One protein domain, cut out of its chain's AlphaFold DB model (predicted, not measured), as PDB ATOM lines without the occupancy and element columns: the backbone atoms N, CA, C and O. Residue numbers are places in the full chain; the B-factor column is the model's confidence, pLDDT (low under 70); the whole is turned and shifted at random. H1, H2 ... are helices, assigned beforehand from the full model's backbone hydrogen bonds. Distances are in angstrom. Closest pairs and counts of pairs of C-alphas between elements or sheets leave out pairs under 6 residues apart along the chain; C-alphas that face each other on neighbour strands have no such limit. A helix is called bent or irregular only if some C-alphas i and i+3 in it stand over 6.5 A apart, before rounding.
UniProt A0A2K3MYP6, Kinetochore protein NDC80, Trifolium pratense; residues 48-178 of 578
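What this domain is: This is residues 48 to 178 of the 578 residues of the protein "Kinetochore protein NDC80" of Trifolium pratense (UniProt A0A2K3MYP6). One very long, straight helix, H6, has its first part set in a compact head of five shorter helices and their links, while its far half sticks out of that head as a bare arm. In the head H1 and H2 pack on one side of H6 and H3 on another, with H4 next to H3 and the short H5 next to H4. The printed part has 131 residues with six named helices, H1 to H6 in order along the chain, and no named strand, and its class is all helix. The whole is loose, with a radius of gyration of the C-alphas of 18.8 A, and it spans 68 by 31 by 28 A, the arm of H6 making the length.

How they stand to each other: H6, residues 136 to 177, touches H2, residues 53 to 69, with its residues 137 to 147 alone. The closest C-alphas, of Ile 63 and His 144, are 6.2 A apart, and the two run the same way at a steep tilt of 44 degrees. H3, residues 84 to 97, touches H6 with residues 91 to 97 alone, the closest C-alphas being those of Leu 91 and Ile 143 at 6.8 A; they run the same way at a shallow tilt of 19 degrees. H1, residues 48 to 51, touches H6, with the closest C-alphas, of Tyr 50 and Pro 137, 5.3 A apart. H1 and H2 only just touch, and only at the corner, with 3 pairs of C-alphas within 8 A. H4, residues 105 to 115, only just touches H3, with 3 pairs of C-alphas within 8 A, the closest those of Lys 92 and Ile 105 at 7.4 A; they run the same way at a steep tilt of 44 degrees. H5, residues 124 to 128, touches H4, with the C-alphas of Glu 106 and Leu 127 closest at 5.8 A. H5 and H6 are close but not clearly touching, and H4 and H6 are apart. In H2, H3, H5 and H6 every O i to N i+4 pair is within hydrogen-bond range, in H4 5 of 7 are, and H1 is too short for such a pair.

Where its parts are: H6 is 61.2 A long from first to last C-alpha, from C-alpha 136 at (241.575, 165.542, 183.940) to C-alpha 177 at (198.516, 208.989, 185.050). H2 measures 24.4 A, H3 20.1 A, H4 14.7 A, H5 6.4 A and H1 5.4 A, with C-alpha 48 at (235.546, 163.378, 195.070). H4 is only just irregular: C-alphas 107 and 110 are 6.51 A apart.

The domain as a whole: Residues 155 to 178, of which 155 to 177 belong to H6, stand free; the body without them spans 31 by 30 by 24 A. The two C-alphas farthest apart, of Pro 133 and Ala 178, are 67.7 A apart. The link from H2 to H3, residues 70 to 83, is long, and the printed part has no cut. The mean pLDDT of the printed part is 84.0, and residue 79 alone is under 70.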
ATOM      1  N   ASP A  48     235.628 164.831 195.209       78.44
ATOM      2  CA  ASP A  48     235.546 163.378 195.070       78.44
ATOM      3  C   ASP A  48     234.515 162.921 194.029       78.44
ATOM      4  O   ASP A  48     234.772 161.933 193.342       78.44
ATOM      5  N   PHE A  49     233.439 163.681 193.785       81.06
ATOM      6  CA  PHE A  49     232.491 163.367 192.708       81.06
ATOM      7  C   PHE A  49     233.138 163.474 191.327       81.06
ATOM      8  O   PHE A  49     232.845 162.678 190.443       81.06
ATOM      9  N   TYR A  50     234.097 164.384 191.125       83.62
ATOM     10  CA  TYR A  50     234.804 164.495 189.844       83.62
ATOM     11  C   TYR A  50     235.735 163.309 189.560       83.62
ATOM     12  O   TYR A  50     236.223 163.187 188.437       83.62
ATOM     13  N   LYS A  51     235.970 162.407 190.525       81.69
ATOM     14  CA  LYS A  51     236.673 161.133 190.298       81.69
ATOM     15  C   LYS A  51     235.735 160.034 189.780       81.69
ATOM     16  O   LYS A  51     236.212 159.082 189.165       81.69
ATOM     17  N   GLU A  52     234.425 160.166 189.985       85.44
ATOM     18  CA  GLU A  52     233.423 159.189 189.553       85.44
ATOM     19  C   GLU A  52     233.074 159.341 188.069       85.44
ATOM     20  O   GLU A  52     232.797 160.431 187.567       85.44
ATOM     21  N   ARG A  53     233.035 158.223 187.336       82.06
ATOM     22  CA  ARG A  53     232.842 158.237 185.876       82.06
ATOM     23  C   ARG A  53     231.459 158.737 185.447       82.06
ATOM     24  O   ARG A  53     231.355 159.431 184.441       82.06
ATOM     25  N   SER A  54     230.414 158.402 186.200       84.00
ATOM     26  CA  SER A  54     229.034 158.862 185.975       84.00
ATOM     27  C   SER A  54     228.916 160.382 186.116       84.00
ATOM     28  O   SER A  54     228.321 161.049 185.271       84.00
ATOM     29  N   TYR A  55     229.544 160.945 187.149       85.75
ATOM     30  CA  TYR A  55     229.541 162.382 187.389       85.75
ATOM     31  C   TYR A  55     230.369 163.139 186.345       85.75
ATOM     32  O   TYR A  55     229.921 164.166 185.834       85.75
ATOM     33  N   GLN A  56     231.528 162.602 185.942       86.62
ATOM     34  CA  GLN A  56     232.309 163.165 184.834       86.62
ATOM     35  C   GLN A  56     231.493 163.234 183.535       86.62
ATOM     36  O   GLN A  56     231.543 164.248 182.842       86.62
ATOM     37  N   GLN A  57     230.710 162.196 183.215       86.38
ATOM     38  CA  GLN A  57     229.827 162.189 182.040       86.38
ATOM     39  C   GLN A  57     228.768 163.297 182.109       86.38
ATOM     40  O   GLN A  57     228.560 164.000 181.120       86.38
ATOM     41  N   SER A  58     228.148 163.487 183.275       87.31
ATOM     42  CA  SER A  58     227.159 164.547 183.507       87.31
ATOM     43  C   SER A  58     227.770 165.951 183.400       87.31
ATOM     44  O   SER A  58     227.256 166.803 182.674       87.31
ATOM     45  N   ALA A  59     228.925 166.179 184.036       86.75
ATOM     46  CA  ALA A  59     229.644 167.451 183.959       86.75
ATOM     47  C   ALA A  59     230.080 167.773 182.519       86.75
ATOM     48  O   ALA A  59     229.914 168.900 182.061       86.75
ATOM     49  N   VAL A  60     230.570 166.780 181.768       87.69
ATOM     50  CA  VAL A  60     230.911 166.932 180.344       87.69
ATOM     51  C   VAL A  60     229.676 167.257 179.496       87.69
ATOM     52  O   VAL A  60     229.763 168.115 178.620       87.69
ATOM     53  N   ALA A  61     228.524 166.631 179.756       88.31
ATOM     54  CA  ALA A  61     227.277 166.954 179.060       88.31
ATOM     55  C   ALA A  61     226.821 168.400 179.333       88.31
ATOM     56  O   ALA A  61     226.458 169.112 178.397       88.31
ATOM     57  N   SER A  62     226.916 168.852 180.589       88.69
ATOM     58  CA  SER A  62     226.645 170.240 180.997       88.69
ATOM     59  C   SER A  62     227.564 171.235 180.276       88.69
ATOM     60  O   SER A  62     227.093 172.204 179.680       88.69
ATOM     61  N   ILE A  63     228.870 170.941 180.236       88.88
ATOM     62  CA  ILE A  63     229.862 171.753 179.520       88.88
ATOM     63  C   ILE A  63     229.537 171.817 178.024       88.88
ATOM     64  O   ILE A  63     229.465 172.906 177.465       88.88
ATOM     65  N   ASN A  64     229.311 170.675 177.374       89.81
ATOM     66  CA  ASN A  64     229.024 170.626 175.939       89.81
ATOM     67  C   ASN A  64     227.739 171.388 175.582       89.81
ATOM     68  O   ASN A  64     227.706 172.075 174.562       89.81
ATOM     69  N   SER A  65     226.705 171.300 176.425       89.25
ATOM     70  CA  SER A  65     225.466 172.067 176.267       89.25
ATOM     71  C   SER A  65     225.737 173.572 176.332       89.25
ATOM     72  O   SER A  65     225.373 174.305 175.417       89.25
ATOM     73  N   PHE A  66     226.474 174.030 177.349       88.31
ATOM     74  CA  PHE A  66     226.816 175.444 177.495       88.31
ATOM     75  C   PHE A  66     227.683 175.973 176.344       88.31
ATOM     76  O   PHE A  66     227.414 177.055 175.824       88.31
ATOM     77  N   LEU A  67     228.703 175.221 175.919       87.81
ATOM     78  CA  LEU A  67     229.557 175.612 174.794       87.81
ATOM     79  C   LEU A  67     228.756 175.704 173.489       87.81
ATOM     80  O   LEU A  67     228.925 176.669 172.747       87.81
ATOM     81  N   SER A  68     227.830 174.767 173.260       87.56
ATOM     82  CA  SER A  68     226.932 174.793 172.097       87.56
ATOM     83  C   SER A  68     226.005 176.012 172.127       87.56
ATOM     84  O   SER A  68     225.890 176.710 171.124       87.56
ATOM     85  N   SER A  69     225.411 176.329 173.284       86.25
ATOM     86  CA  SER A  69     224.540 177.505 173.456       86.25
ATOM     87  C   SER A  69     225.262 178.840 173.254       86.25
ATOM     88  O   SER A  69     224.625 179.824 172.896       86.25
ATOM     89  N   ASN A  70     226.582 178.883 173.451       84.12
ATOM     90  CA  ASN A  70     227.404 180.073 173.215       84.12
ATOM     91  C   ASN A  70     228.175 180.013 171.877       84.12
ATOM     92  O   ASN A  70     229.155 180.734 171.698       84.12
ATOM     93  N   ASN A  71     227.745 179.161 170.932       83.50
ATOM     94  CA  ASN A  71     228.324 179.003 169.588       83.50
ATOM     95  C   ASN A  71     229.825 178.640 169.557       83.50
ATOM     96  O   ASN A  71     230.538 178.965 168.603       83.50
ATOM     97  N   PHE A  72     230.329 177.942 170.580       85.50
ATOM     98  CA  PHE A  72     231.709 177.464 170.628       85.50
ATOM     99  C   PHE A  72     231.795 176.012 170.133       85.50
ATOM    100  O   PHE A  72     231.387 175.078 170.821       85.50
ATOM    101  N   ASN A  73     232.348 175.820 168.931       77.19
ATOM    102  CA  ASN A  73     232.380 174.543 168.198       77.19
ATOM    103  C   ASN A  73     233.423 173.538 168.738       77.19
ATOM    104  O   ASN A  73     234.300 173.073 168.010       77.19
ATOM    105  N   VAL A  74     233.343 173.204 170.027       82.31
ATOM    106  CA  VAL A  74     234.184 172.202 170.692       82.31
ATOM    107  C   VAL A  74     233.307 171.269 171.517       82.31
ATOM    108  O   VAL A  74     232.492 171.712 172.320       82.31
ATOM    109  N   THR A  75     233.515 169.962 171.359       83.31
ATOM    110  CA  THR A  75     232.793 168.929 172.112       83.31
ATOM    111  C   THR A  75     233.775 168.002 172.811       83.31
ATOM    112  O   THR A  75     234.630 167.375 172.180       83.31
ATOM    113  N   PHE A  76     233.640 167.874 174.128       85.62
ATOM    114  CA  PHE A  76     234.417 166.934 174.923       85.62
ATOM    115  C   PHE A  76     233.781 165.543 174.907       85.62
ATOM    116  O   PHE A  76     232.568 165.392 175.066       85.62
ATOM    117  N   LYS A  77     234.612 164.508 174.728       82.62
ATOM    118  CA  LYS A  77     234.178 163.107 174.791       82.62
ATOM    119  C   LYS A  77     234.168 162.629 176.249       82.62
ATOM    120  O   LYS A  77     235.176 162.803 176.928       82.62
ATOM    121  N   PRO A  78     233.111 161.952 176.729       72.06
ATOM    122  CA  PRO A  78     233.029 161.551 178.138       72.06
ATOM    123  C   PRO A  78     234.016 160.452 178.571       72.06
ATOM    124  O   PRO A  78     234.195 160.213 179.761       72.06
ATOM    125  N   SER A  79     234.625 159.732 177.623       66.56
ATOM    126  CA  SER A  79     235.474 158.561 177.881       66.56
ATOM    127  C   SER A  79     236.983 158.830 177.809       66.56
ATOM    128  O   SER A  79     237.754 157.929 178.140       66.56
ATOM    129  N   SER A  80     237.417 160.033 177.412       75.12
ATOM    130  CA  SER A  80     238.832 160.362 177.180       75.12
ATOM    131  C   SER A  80     239.157 161.822 177.501       75.12
ATOM    132  O   SER A  80     238.375 162.707 177.164       75.12
ATOM    133  N   SER A  81     240.350 162.071 178.053       72.62
ATOM    134  CA  SER A  81     240.885 163.426 178.255       72.62
ATOM    135  C   SER A  81     241.044 164.161 176.906       72.62
ATOM    136  O   SER A  81     241.660 163.599 175.993       72.62
ATOM    137  N   PRO A  82     240.487 165.376 176.733       82.38
ATOM    138  CA  PRO A  82     240.660 166.191 175.531       82.38
ATOM    139  C   PRO A  82     242.108 166.655 175.318       82.38
ATOM    140  O   PRO A  82     242.944 166.619 176.222       82.38
ATOM    141  N   SER A  83     242.414 167.140 174.109       84.88
ATOM    142  CA  SER A  83     243.752 167.658 173.809       84.88
ATOM    143  C   SER A  83     244.064 168.913 174.634       84.88
ATOM    144  O   SER A  83     243.177 169.725 174.908       84.88
ATOM    145  N   ALA A  84     245.340 169.114 174.982       82.12
ATOM    146  CA  ALA A  84     245.759 170.294 175.735       82.12
ATOM    147  C   ALA A  84     245.383 171.595 175.007       82.12
ATOM    148  O   ALA A  84     244.936 172.536 175.653       82.12
ATOM    149  N   LYS A  85     245.490 171.635 173.672       83.44
ATOM    150  CA  LYS A  85     245.090 172.792 172.854       83.44
ATOM    151  C   LYS A  85     243.607 173.122 173.039       83.44
ATOM    152  O   LYS A  85     243.271 174.255 173.360       83.44
ATOM    153  N   THR A  86     242.752 172.107 172.933       84.81
ATOM    154  CA  THR A  86     241.301 172.249 173.088       84.81
ATOM    155  C   THR A  86     240.929 172.741 174.489       84.81
ATOM    156  O   THR A  86     240.110 173.641 174.622       84.81
ATOM    157  N   ILE A  87     241.566 172.208 175.538       86.75
ATOM    158  CA  ILE A  87     241.336 172.649 176.926       86.75
ATOM    159  C   ILE A  87     241.708 174.127 177.104       86.75
ATOM    160  O   ILE A  87     240.942 174.887 177.693       86.75
ATOM    161  N   HIS A  88     242.868 174.549 176.590       85.75
ATOM    162  CA  HIS A  88     243.301 175.943 176.682       85.75
ATOM    163  C   HIS A  88     242.372 176.882 175.905       85.75
ATOM    164  O   HIS A  88     242.044 177.950 176.411       85.75
ATOM    165  N   GLU A  89     241.927 176.498 174.707       86.38
ATOM    166  CA  GLU A  89     240.967 177.275 173.911       86.38
ATOM    167  C   GLU A  89     239.627 177.430 174.641       86.38
ATOM    168  O   GLU A  89     239.116 178.546 174.741       86.38
ATOM    169  N   THR A  90     239.106 176.354 175.241       87.81
ATOM    170  CA  THR A  90     237.893 176.409 176.067       87.81
ATOM    171  C   THR A  90     238.074 177.306 177.292       87.81
ATOM    172  O   THR A  90     237.203 178.122 177.576       87.81
ATOM    173  N   LEU A  91     239.201 177.215 178.007       87.12
ATOM    174  CA  LEU A  91     239.466 178.086 179.159       87.12
ATOM    175  C   LEU A  91     239.582 179.562 178.747       87.12
ATOM    176  O   LEU A  91     238.994 180.409 179.411       87.12
ATOM    177  N   LYS A  92     240.262 179.886 177.637       86.25
ATOM    178  CA  LYS A  92     240.321 181.268 177.113       86.25
ATOM    179  C   LYS A  92     238.941 181.806 176.766       86.25
ATOM    180  O   LYS A  92     238.640 182.956 177.074       86.25
ATOM    181  N   PHE A  93     238.116 180.977 176.136       87.69
ATOM    182  CA  PHE A  93     236.751 181.341 175.789       87.69
ATOM    183  C   PHE A  93     235.919 181.660 177.037       87.69
ATOM    184  O   PHE A  93     235.345 182.741 177.126       87.69
ATOM    185  N   LEU A  94     235.931 180.780 178.043       86.50
ATOM    186  CA  LEU A  94     235.200 181.001 179.297       86.50
ATOM    187  C   LEU A  94     235.688 182.239 180.056       86.50
ATOM    188  O   LEU A  94     234.879 182.977 180.607       86.50
ATOM    189  N   LEU A  95     236.995 182.497 180.055       84.31
ATOM    190  CA  LEU A  95     237.557 183.704 180.658       84.31
ATOM    191  C   LEU A  95     237.161 184.976 179.899       84.31
ATOM    192  O   LEU A  95     236.942 186.005 180.523       84.31
ATOM    193  N   THR A  96     237.002 184.902 178.575       85.94
ATOM    194  CA  THR A  96     236.482 186.022 177.774       85.94
ATOM    195  C   THR A  96     235.018 186.308 178.109       85.94
ATOM    196  O   THR A  96     234.643 187.471 178.213       85.94
ATOM    197  N   LEU A  97     234.204 185.271 178.339       83.50
ATOM    198  CA  LEU A  97     232.811 185.429 178.775       83.50
ATOM    199  C   LEU A  97     232.690 186.043 180.176       83.50
ATOM    200  O   LEU A  97     231.736 186.764 180.441       83.50
ATOM    201  N   LEU A  98     233.665 185.782 181.048       80.44
ATOM    202  CA  LEU A  98     233.780 186.401 182.372       80.44
ATOM    203  C   LEU A  98     234.413 187.807 182.325       80.44
ATOM    204  O   LEU A  98     234.680 188.365 183.382       80.44
ATOM    205  N   GLU A  99     234.667 188.366 181.135       81.69
ATOM    206  CA  GLU A  99     235.304 189.677 180.905       81.69
ATOM    207  C   GLU A  99     236.801 189.767 181.290       81.69
ATOM    208  O   GLU A  99     237.361 190.857 181.398       81.69
ATOM    209  N   PHE A 100     237.506 188.633 181.410       80.50
ATOM    210  CA  PHE A 100     238.953 188.560 181.697       80.50
ATOM    211  C   PHE A 100     239.752 187.881 180.566       80.50
ATOM    212  O   PHE A 100     240.251 186.763 180.737       80.50
ATOM    213  N   PRO A 101     239.932 188.517 179.394       78.81
ATOM    214  CA  PRO A 101     240.727 187.935 178.316       78.81
ATOM    215  C   PRO A 101     242.206 187.800 178.726       78.81
ATOM    216  O   PRO A 101     242.854 188.778 179.092       78.81
ATOM    217  N   THR A 102     242.772 186.592 178.630       77.81
ATOM    218  CA  THR A 102     244.187 186.321 178.963       77.81
ATOM    219  C   THR A 102     244.935 185.611 177.835       77.81
ATOM    220  O   THR A 102     244.449 184.664 177.205       77.81
ATOM    221  N   ASN A 103     246.183 186.034 177.628       72.69
ATOM    222  CA  ASN A 103     247.131 185.381 176.728       72.69
ATOM    223  C   ASN A 103     248.025 184.350 177.446       72.69
ATOM    224  O   ASN A 103     248.559 183.459 176.780       72.69
ATOM    225  N   LYS A 104     248.154 184.428 178.781       80.88
ATOM    226  CA  LYS A 104     249.012 183.579 179.629       80.88
ATOM    227  C   LYS A 104     248.208 182.926 180.761       80.88
ATOM    228  O   LYS A 104     248.384 183.230 181.937       80.88
ATOM    229  N   ILE A 105     247.364 181.959 180.396       79.62
ATOM    230  CA  ILE A 105     246.462 181.255 181.329       79.62
ATOM    231  C   ILE A 105     247.205 180.690 182.553       79.62
ATOM    232  O   ILE A 105     246.685 180.741 183.659       79.62
ATOM    233  N   GLU A 106     248.420 180.163 182.380       78.12
ATOM    234  CA  GLU A 106     249.187 179.540 183.471       78.12
ATOM    235  C   GLU A 106     249.567 180.496 184.611       78.12
ATOM    236  O   GLU A 106     249.766 180.038 185.739       78.12
ATOM    237  N   ASP A 107     249.699 181.791 184.311       78.25
ATOM    238  CA  ASP A 107     250.074 182.832 185.272       78.25
ATOM    239  C   ASP A 107     248.834 183.560 185.814       78.25
ATOM    240  O   ASP A 107     248.738 183.804 187.018       78.25
ATOM    241  N   ASP A 108     247.860 183.835 184.942       80.19
ATOM    242  CA  ASP A 108     246.714 184.693 185.266       80.19
ATOM    243  C   ASP A 108     245.553 183.915 185.908       80.19
ATOM    244  O   ASP A 108     244.886 184.410 186.822       80.19
ATOM    245  N   LEU A 109     245.316 182.667 185.483       83.56
ATOM    246  CA  LEU A 109     244.187 181.868 185.968       83.56
ATOM    247  C   LEU A 109     244.264 181.572 187.474       83.56
ATOM    248  O   LEU A 109     243.243 181.723 188.138       83.56
ATOM    249  N   PRO A 110     245.418 181.211 188.073       82.25
ATOM    250  CA  PRO A 110     245.499 181.005 189.521       82.25
ATOM    251  C   PRO A 110     245.111 182.241 190.348       82.25
ATOM    252  O   PRO A 110     244.524 182.100 191.422       82.25
ATOM    253  N   LEU A 111     245.408 183.448 189.852       79.81
ATOM    254  CA  LEU A 111     245.034 184.702 190.511       79.81
ATOM    255  C   LEU A 111     243.523 184.944 190.423       79.81
ATOM    256  O   LEU A 111     242.898 185.258 191.436       79.81
ATOM    257  N   LEU A 112     242.928 184.717 189.248       80.81
ATOM    258  CA  LEU A 112     241.479 184.814 189.047       80.81
ATOM    259  C   LEU A 112     240.720 183.783 189.890       80.81
ATOM    260  O   LEU A 112     239.742 184.119 190.547       80.81
ATOM    261  N   LEU A 113     241.204 182.544 189.960       82.62
ATOM    262  CA  LEU A 113     240.597 181.506 190.795       82.62
ATOM    263  C   LEU A 113     240.636 181.863 192.282       82.62
ATOM    264  O   LEU A 113     239.690 181.553 193.001       82.62
ATOM    265  N   LYS A 114     241.681 182.558 192.745       80.94
ATOM    266  CA  LYS A 114     241.725 183.088 194.111       80.94
ATOM    267  C   LYS A 114     240.728 184.233 194.314       80.94
ATOM    268  O   LYS A 114     240.088 184.274 195.356       80.94
ATOM    269  N   LEU A 115     240.588 185.130 193.337       81.19
ATOM    270  CA  LEU A 115     239.655 186.261 193.393       81.19
ATOM    271  C   LEU A 115     238.189 185.804 193.432       81.19
ATOM    272  O   LEU A 115     237.398 186.322 194.213       81.19
ATOM    273  N   TYR A 116     237.846 184.796 192.633       78.00
ATOM    274  CA  TYR A 116     236.501 184.224 192.563       78.00
ATOM    275  C   TYR A 116     236.263 183.089 193.581       78.00
ATOM    276  O   TYR A 116     235.254 182.392 193.497       78.00
ATOM    277  N   ASN A 117     237.163 182.903 194.557       82.06
ATOM    278  CA  ASN A 117     237.065 181.893 195.619       82.06
ATOM    279  C   ASN A 117     236.824 180.460 195.104       82.06
ATOM    280  O   ASN A 117     235.960 179.733 195.603       82.06
ATOM    281  N   TYR A 118     237.599 180.038 194.106       84.62
ATOM    282  CA  TYR A 118     237.541 178.681 193.573       84.62
ATOM    283  C   TYR A 118     237.826 177.636 194.676       84.62
ATOM    284  O   TYR A 118     238.839 177.729 195.376       84.62
ATOM    285  N   PRO A 119     236.961 176.620 194.835       81.75
ATOM    286  CA  PRO A 119     236.959 175.730 196.000       81.75
ATOM    287  C   PRO A 119     238.033 174.630 195.991       81.75
ATOM    288  O   PRO A 119     238.233 173.976 197.017       81.75
ATOM    289  N   PHE A 120     238.716 174.378 194.867       84.62
ATOM    290  CA  PHE A 120     239.670 173.267 194.738       84.62
ATOM    291  C   PHE A 120     241.109 173.744 194.503       84.62
ATOM    292  O   PHE A 120     241.362 174.855 194.048       84.62
ATOM    293  N   LYS A 121     242.098 172.898 194.811       79.94
ATOM    294  CA  LYS A 121     243.516 173.236 194.599       79.94
ATOM    295  C   LYS A 121     243.905 173.056 193.128       79.94
ATOM    296  O   LYS A 121     243.777 171.956 192.598       79.94
ATOM    297  N   ILE A 122     244.449 174.105 192.507       81.44
ATOM    298  CA  ILE A 122     245.027 174.081 191.153       81.44
ATOM    299  C   ILE A 122     246.440 174.664 191.201       81.44
ATOM    300  O   ILE A 122     246.647 175.761 191.710       81.44
ATOM    301  N   ASN A 123     247.412 173.923 190.661       79.31
ATOM    302  CA  ASN A 123     248.816 174.333 190.599       79.31
ATOM    303  C   ASN A 123     249.232 174.638 189.156       79.31
ATOM    304  O   ASN A 123     248.715 174.038 188.213       79.31
ATOM    305  N   LYS A 124     250.255 175.484 188.986       78.38
ATOM    306  CA  LYS A 124     250.825 175.837 187.672       78.38
ATOM    307  C   LYS A 124     251.252 174.615 186.838       78.38
ATOM    308  O   LYS A 124     251.160 174.639 185.617       78.38
ATOM    309  N   SER A 125     251.664 173.517 187.478       78.25
ATOM    310  CA  SER A 125     252.005 172.257 186.797       78.25
ATOM    311  C   SER A 125     250.804 171.553 186.149       78.25
ATOM    312  O   SER A 125     250.963 170.945 185.095       78.25
ATOM    313  N   ILE A 126     249.608 171.667 186.739       81.38
ATOM    314  CA  ILE A 126     248.358 171.077 186.223       81.38
ATOM    315  C   ILE A 126     247.937 171.791 184.934       81.38
ATOM    316  O   ILE A 126     247.497 171.153 183.982       81.38
ATOM    317  N   LEU A 127     248.145 173.111 184.883       78.69
ATOM    318  CA  LEU A 127     247.830 173.947 183.723       78.69
ATOM    319  C   LEU A 127     248.837 173.782 182.571       78.69
ATOM    320  O   LEU A 127     248.441 173.896 181.419       78.69
ATOM    321  N   LYS A 128     250.103 173.436 182.860       78.12
ATOM    322  CA  LYS A 128     251.136 173.144 181.842       78.12
ATOM    323  C   LYS A 128     250.905 171.839 181.078       78.12
ATOM    324  O   LYS A 128     251.261 171.733 179.907       78.12
ATOM    325  N   ALA A 129     250.335 170.828 181.736       79.81
ATOM    326  CA  ALA A 129     250.079 169.510 181.150       79.81
ATOM    327  C   ALA A 129     248.635 169.030 181.422       79.81
ATOM    328  O   ALA A 129     248.433 167.976 182.033       79.81
ATOM    329  N   PRO A 130     247.609 169.765 180.949       79.06
ATOM    330  CA  PRO A 130     246.222 169.541 181.359       79.06
ATOM    331  C   PRO A 130     245.590 168.291 180.727       79.06
ATOM    332  O   PRO A 130     244.551 167.829 181.185       79.06
ATOM    333  N   ALA A 131     246.210 167.723 179.687       78.81
ATOM    334  CA  ALA A 131     245.720 166.529 178.998       78.81
ATOM    335  C   ALA A 131     246.067 165.213 179.722       78.81
ATOM    336  O   ALA A 131     245.575 164.154 179.326       78.81
ATOM    337  N   ALA A 132     246.899 165.246 180.772       81.38
ATOM    338  CA  ALA A 132     247.291 164.042 181.496       81.38
ATOM    339  C   ALA A 132     246.066 163.375 182.174       81.38
ATOM    340  O   ALA A 132     245.338 164.056 182.897       81.38
ATOM    341  N   PRO A 133     245.838 162.052 182.020       77.44
ATOM    342  CA  PRO A 133     244.612 161.397 182.499       77.44
ATOM    343  C   PRO A 133     244.313 161.574 183.994       77.44
ATOM    344  O   PRO A 133     243.155 161.664 184.386       77.44
ATOM    345  N   HIS A 134     245.351 161.664 184.830       79.88
ATOM    346  CA  HIS A 134     245.218 161.875 186.275       79.88
ATOM    347  C   HIS A 134     244.925 163.341 186.656       79.88
ATOM    348  O   HIS A 134     244.476 163.595 187.768       79.88
ATOM    349  N   GLN A 135     245.156 164.295 185.745       84.81
ATOM    350  CA  GLN A 135     244.869 165.726 185.923       84.81
ATOM    351  C   GLN A 135     243.481 166.120 185.395       84.81
ATOM    352  O   GLN A 135     242.950 167.169 185.762       84.81
ATOM    353  N   TRP A 136     242.870 165.273 184.563       84.94
ATOM    354  CA  TRP A 136     241.575 165.542 183.940       84.94
ATOM    355  C   TRP A 136     240.444 165.851 184.939       84.94
ATOM    356  O   TRP A 136     239.748 166.835 184.711       84.94
ATOM    357  N   PRO A 137     240.279 165.138 186.075       86.50
ATOM    358  CA  PRO A 137     239.271 165.499 187.081       86.50
ATOM    359  C   PRO A 137     239.410 166.932 187.619       86.50
ATOM    360  O   PRO A 137     238.408 167.616 187.821       86.50
ATOM    361  N   SER A 138     240.647 167.406 187.810       85.00
ATOM    362  CA  SER A 138     240.947 168.768 188.273       85.00
ATOM    363  C   SER A 138     240.651 169.829 187.217       85.00
ATOM    364  O   SER A 138     240.140 170.898 187.539       85.00
ATOM    365  N   ILE A 139     240.937 169.539 185.949       86.62
ATOM    366  CA  ILE A 139     240.613 170.442 184.838       86.62
ATOM    367  C   ILE A 139     239.105 170.460 184.558       86.62
ATOM    368  O   ILE A 139     238.534 171.518 184.301       86.62
ATOM    369  N   LEU A 140     238.438 169.310 184.650       86.75
ATOM    370  CA  LEU A 140     237.002 169.193 184.437       86.75
ATOM    371  C   LEU A 140     236.210 169.969 185.494       86.75
ATOM    372  O   LEU A 140     235.279 170.691 185.142       86.75
ATOM    373  N   SER A 141     236.588 169.859 186.772       87.19
ATOM    374  CA  SER A 141     235.935 170.611 187.850       87.19
ATOM    375  C   SER A 141     236.123 172.117 187.704       87.19
ATOM    376  O   SER A 141     235.205 172.882 187.984       87.19
ATOM    377  N   LEU A 142     237.290 172.544 187.220       88.31
ATOM    378  CA  LEU A 142     237.599 173.933 186.909       88.31
ATOM    379  C   LEU A 142     236.722 174.484 185.773       88.31
ATOM    380  O   LEU A 142     236.064 175.504 185.961       88.31
ATOM    381  N   ILE A 143     236.665 173.800 184.626       88.12
ATOM    382  CA  ILE A 143     235.834 174.214 183.481       88.12
ATOM    383  C   ILE A 143     234.353 174.231 183.872       88.12
ATOM    384  O   ILE A 143     233.651 175.203 183.598       88.12
ATOM    385  N   HIS A 144     233.879 173.178 184.541       87.69
ATOM    386  CA  HIS A 144     232.488 173.079 184.974       87.69
ATOM    387  C   HIS A 144     232.116 174.201 185.952       87.69
ATOM    388  O   HIS A 144     231.074 174.830 185.799       87.69
ATOM    389  N   TRP A 145     232.987 174.509 186.918       88.81
ATOM    390  CA  TRP A 145     232.760 175.597 187.865       88.81
ATOM    391  C   TRP A 145     232.754 176.977 187.197       88.81
ATOM    392  O   TRP A 145     231.891 177.787 187.518       88.81
ATOM    393  N   LEU A 146     233.654 177.247 186.242       87.19
ATOM    394  CA  LEU A 146     233.662 178.520 185.507       87.19
ATOM    395  C   LEU A 146     232.340 178.745 184.756       87.19
ATOM    396  O   LEU A 146     231.796 179.844 184.786       87.19
ATOM    397  N   ILE A 147     231.789 177.690 184.152       88.88
ATOM    398  CA  ILE A 147     230.484 177.733 183.474       88.88
ATOM    399  C   ILE A 147     229.343 178.002 184.459       88.88
ATOM    400  O   ILE A 147     228.488 178.845 184.191       88.88
ATOM    401  N   LEU A 148     229.323 177.307 185.599       87.31
ATOM    402  CA  LEU A 148     228.298 177.515 186.626       87.31
ATOM    403  C   LEU A 148     228.344 178.940 187.187       87.31
ATOM    404  O   LEU A 148     227.297 179.560 187.375       87.31
ATOM    405  N   THR A 149     229.546 179.474 187.404       84.00
ATOM    406  CA  THR A 149     229.752 180.858 187.836       84.00
ATOM    407  C   THR A 149     229.228 181.837 186.788       84.00
ATOM    408  O   THR A 149     228.451 182.721 187.138       84.00
ATOM    409  N   GLN A 150     229.557 181.639 185.508       85.00
ATOM    410  CA  GLN A 150     229.060 182.495 184.427       85.00
ATOM    411  C   GLN A 150     227.532 182.474 184.325       85.00
ATOM    412  O   GLN A 150     226.902 183.521 184.203       85.00
ATOM    413  N   LYS A 151     226.923 181.287 184.411       85.00
ATOM    414  CA  LYS A 151     225.466 181.138 184.377       85.00
ATOM    415  C   LYS A 151     224.799 181.868 185.547       85.00
ATOM    416  O   LYS A 151     223.840 182.598 185.332       85.00
ATOM    417  N   SER A 152     225.339 181.728 186.758       83.75
ATOM    418  CA  SER A 152     224.806 182.413 187.940       83.75
ATOM    419  C   SER A 152     224.944 183.936 187.858       83.75
ATOM    420  O   SER A 152     224.054 184.651 188.310       83.75
ATOM    421  N   VAL A 153     226.039 184.446 187.284       84.06
ATOM    422  CA  VAL A 153     226.218 185.888 187.048       84.06
ATOM    423  C   VAL A 153     225.198 186.395 186.028       84.06
ATOM    424  O   VAL A 153     224.551 187.406 186.276       84.06
ATOM    425  N   ALA A 154     224.985 185.666 184.929       84.00
ATOM    426  CA  ALA A 154     223.986 186.025 183.924       84.00
ATOM    427  C   ALA A 154     222.550 186.016 184.485       84.00
ATOM    428  O   ALA A 154     221.784 186.925 184.188       84.00
ATOM    429  N   GLU A 155     222.200 185.038 185.327       85.62
ATOM    430  CA  GLU A 155     220.890 184.967 185.995       85.62
ATOM    431  C   GLU A 155     220.655 186.152 186.944       85.62
ATOM    432  O   GLU A 155     219.559 186.705 186.967       85.62
ATOM    433  N   LYS A 156     221.682 186.578 187.689       86.31
ATOM    434  CA  LYS A 156     221.593 187.771 188.548       86.31
ATOM    435  C   LYS A 156     221.433 189.046 187.732       86.31
ATOM    436  O   LYS A 156     220.525 189.817 188.004       86.31
ATOM    437  N   ASN A 157     222.260 189.225 186.704       86.44
ATOM    438  CA  ASN A 157     222.176 190.393 185.832       86.44
ATOM    439  C   ASN A 157     220.812 190.473 185.132       86.44
ATOM    440  O   ASN A 157     220.269 191.560 184.980       86.44
ATOM    441  N   LEU A 158     220.248 189.332 184.720       89.06
ATOM    442  CA  LEU A 158     218.908 189.278 184.142       89.06
ATOM    443  C   LEU A 158     217.846 189.715 185.156       89.06
ATOM    444  O   LEU A 158     217.028 190.562 184.820       89.06
ATOM    445  N   ALA A 159     217.894 189.199 186.388       90.25
ATOM    446  CA  ALA A 159     216.963 189.594 187.446       90.25
ATOM    447  C   ALA A 159     217.067 191.094 187.788       90.25
ATOM    448  O   ALA A 159     216.046 191.756 187.964       90.25
ATOM    449  N   ASP A 160     218.284 191.647 187.830       88.88
ATOM    450  CA  ASP A 160     218.505 193.079 188.052       88.88
ATOM    451  C   ASP A 160     217.918 193.913 186.899       88.88
ATOM    452  O   ASP A 160     217.229 194.906 187.134       88.88
ATOM    453  N   VAL A 161     218.129 193.493 185.646       91.62
ATOM    454  CA  VAL A 161     217.563 194.167 184.465       91.62
ATOM    455  C   VAL A 161     216.035 194.087 184.459       91.62
ATOM    456  O   VAL A 161     215.382 195.105 184.231       91.62
ATOM    457  N   GLU A 162     215.453 192.923 184.746       91.62
ATOM    458  CA  GLU A 162     214.001 192.748 184.862       91.62
ATOM    459  C   GLU A 162     213.412 193.669 185.935       91.62
ATOM    460  O   GLU A 162     212.416 194.347 185.678       91.62
ATOM    461  N   GLN A 163     214.059 193.778 187.098       91.06
ATOM    462  CA  GLN A 163     213.619 194.692 188.150       91.06
ATOM    463  C   GLN A 163     213.675 196.155 187.692       91.06
ATOM    464  O   GLN A 163     212.708 196.891 187.879       91.06
ATOM    465  N   THR A 164     214.757 196.576 187.027       92.75
ATOM    466  CA  THR A 164     214.838 197.946 186.493       92.75
ATOM    467  C   THR A 164     213.785 198.223 185.423       92.75
ATOM    468  O   THR A 164     213.278 199.339 185.351       92.75
ATOM    469  N   ALA A 165     213.422 197.226 184.610       90.62
ATOM    470  CA  ALA A 165     212.361 197.364 183.620       90.62
ATOM    471  C   ALA A 165     210.999 197.573 184.296       90.62
ATOM    472  O   ALA A 165     210.274 198.488 183.915       90.62
ATOM    473  N   VAL A 166     210.695 196.800 185.345       94.62
ATOM    474  CA  VAL A 166     209.476 196.969 186.152       94.62
ATOM    475  C   VAL A 166     209.426 198.354 186.800       94.62
ATOM    476  O   VAL A 166     208.396 199.025 186.734       94.62
ATOM    477  N   ASP A 167     210.533 198.816 187.384       91.31
ATOM    478  CA  ASP A 167     210.601 200.134 188.025       91.31
ATOM    479  C   ASP A 167     210.419 201.272 187.002       91.31
ATOM    480  O   ASP A 167     209.718 202.252 187.269       91.31
ATOM    481  N   LEU A 168     211.003 201.136 185.806       91.31
ATOM    482  CA  LEU A 168     210.850 202.098 184.711       91.31
ATOM    483  C   LEU A 168     209.432 202.103 184.129       91.31
ATOM    484  O   LEU A 168     208.910 203.176 183.828       91.31
ATOM    485  N   GLU A 169     208.794 200.941 183.982       90.69
ATOM    486  CA  GLU A 169     207.392 200.842 183.561       90.69
ATOM    487  C   GLU A 169     206.452 201.466 184.599       90.69
ATOM    488  O   GLU A 169     205.549 202.224 184.237       90.69
ATOM    489  N   ALA A 170     206.697 201.222 185.890       90.31
ATOM    490  CA  ALA A 170     205.943 201.841 186.974       90.31
ATOM    491  C   ALA A 170     206.098 203.371 186.976       90.31
ATOM    492  O   ALA A 170     205.112 204.093 187.141       90.31
ATOM    493  N   GLU A 171     207.309 203.881 186.744       90.81
ATOM    494  CA  GLU A 171     207.562 205.318 186.627       90.81
ATOM    495  C   GLU A 171     206.906 205.921 185.374       90.81
ATOM    496  O   GLU A 171     206.337 207.013 185.442       90.81
ATOM    497  N   LEU A 172     206.910 205.204 184.247       85.88
ATOM    498  CA  LEU A 172     206.230 205.626 183.021       85.88
ATOM    499  C   LEU A 172     204.719 205.742 183.246       85.88
ATOM    500  O   LEU A 172     204.129 206.773 182.918       85.88
ATOM    501  N   GLU A 173     204.089 204.735 183.853       86.38
ATOM    502  CA  GLU A 173     202.657 204.779 184.162       86.38
ATOM    503  C   GLU A 173     202.326 205.839 185.222       86.38
ATOM    504  O   GLU A 173     201.308 206.529 185.106       86.38
ATOM    505  N   ARG A 174     203.210 206.078 186.200       85.69
ATOM    506  CA  ARG A 174     203.075 207.204 187.138       85.69
ATOM    507  C   ARG A 174     203.091 208.545 186.406       85.69
ATOM    508  O   ARG A 174     202.234 209.382 186.667       85.69
ATOM    509  N   LEU A 175     204.023 208.751 185.475       81.50
ATOM    510  CA  LEU A 175     204.107 209.978 184.678       81.50
ATOM    511  C   LEU A 175     202.928 210.137 183.710       81.50
ATOM    512  O   LEU A 175     202.513 211.262 183.439       81.50
ATOM    513  N   ARG A 176     202.372 209.030 183.206       78.25
ATOM    514  CA  ARG A 176     201.210 209.027 182.308       78.25
ATOM    515  C   ARG A 176     199.900 209.340 183.028       78.25
ATOM    516  O   ARG A 176     199.045 210.020 182.467       78.25
ATOM    517  N   THR A 177     199.729 208.808 184.236       81.25
ATOM    518  CA  THR A 177     198.516 208.989 185.050       81.25
ATOM    519  C   THR A 177     198.553 210.260 185.892       81.25
ATOM    520  O   THR A 177     197.498 210.784 186.252       81.25
ATOM    521  N   ALA A 178     199.744 210.786 186.191       78.50
ATOM    522  CA  ALA A 178     199.888 212.064 186.863       78.50
ATOM    523  C   ALA A 178     199.289 213.194 186.003       78.50
ATOM    524  O   ALA A 178     199.607 213.301 184.815       78.50
TER     525      ALA A 178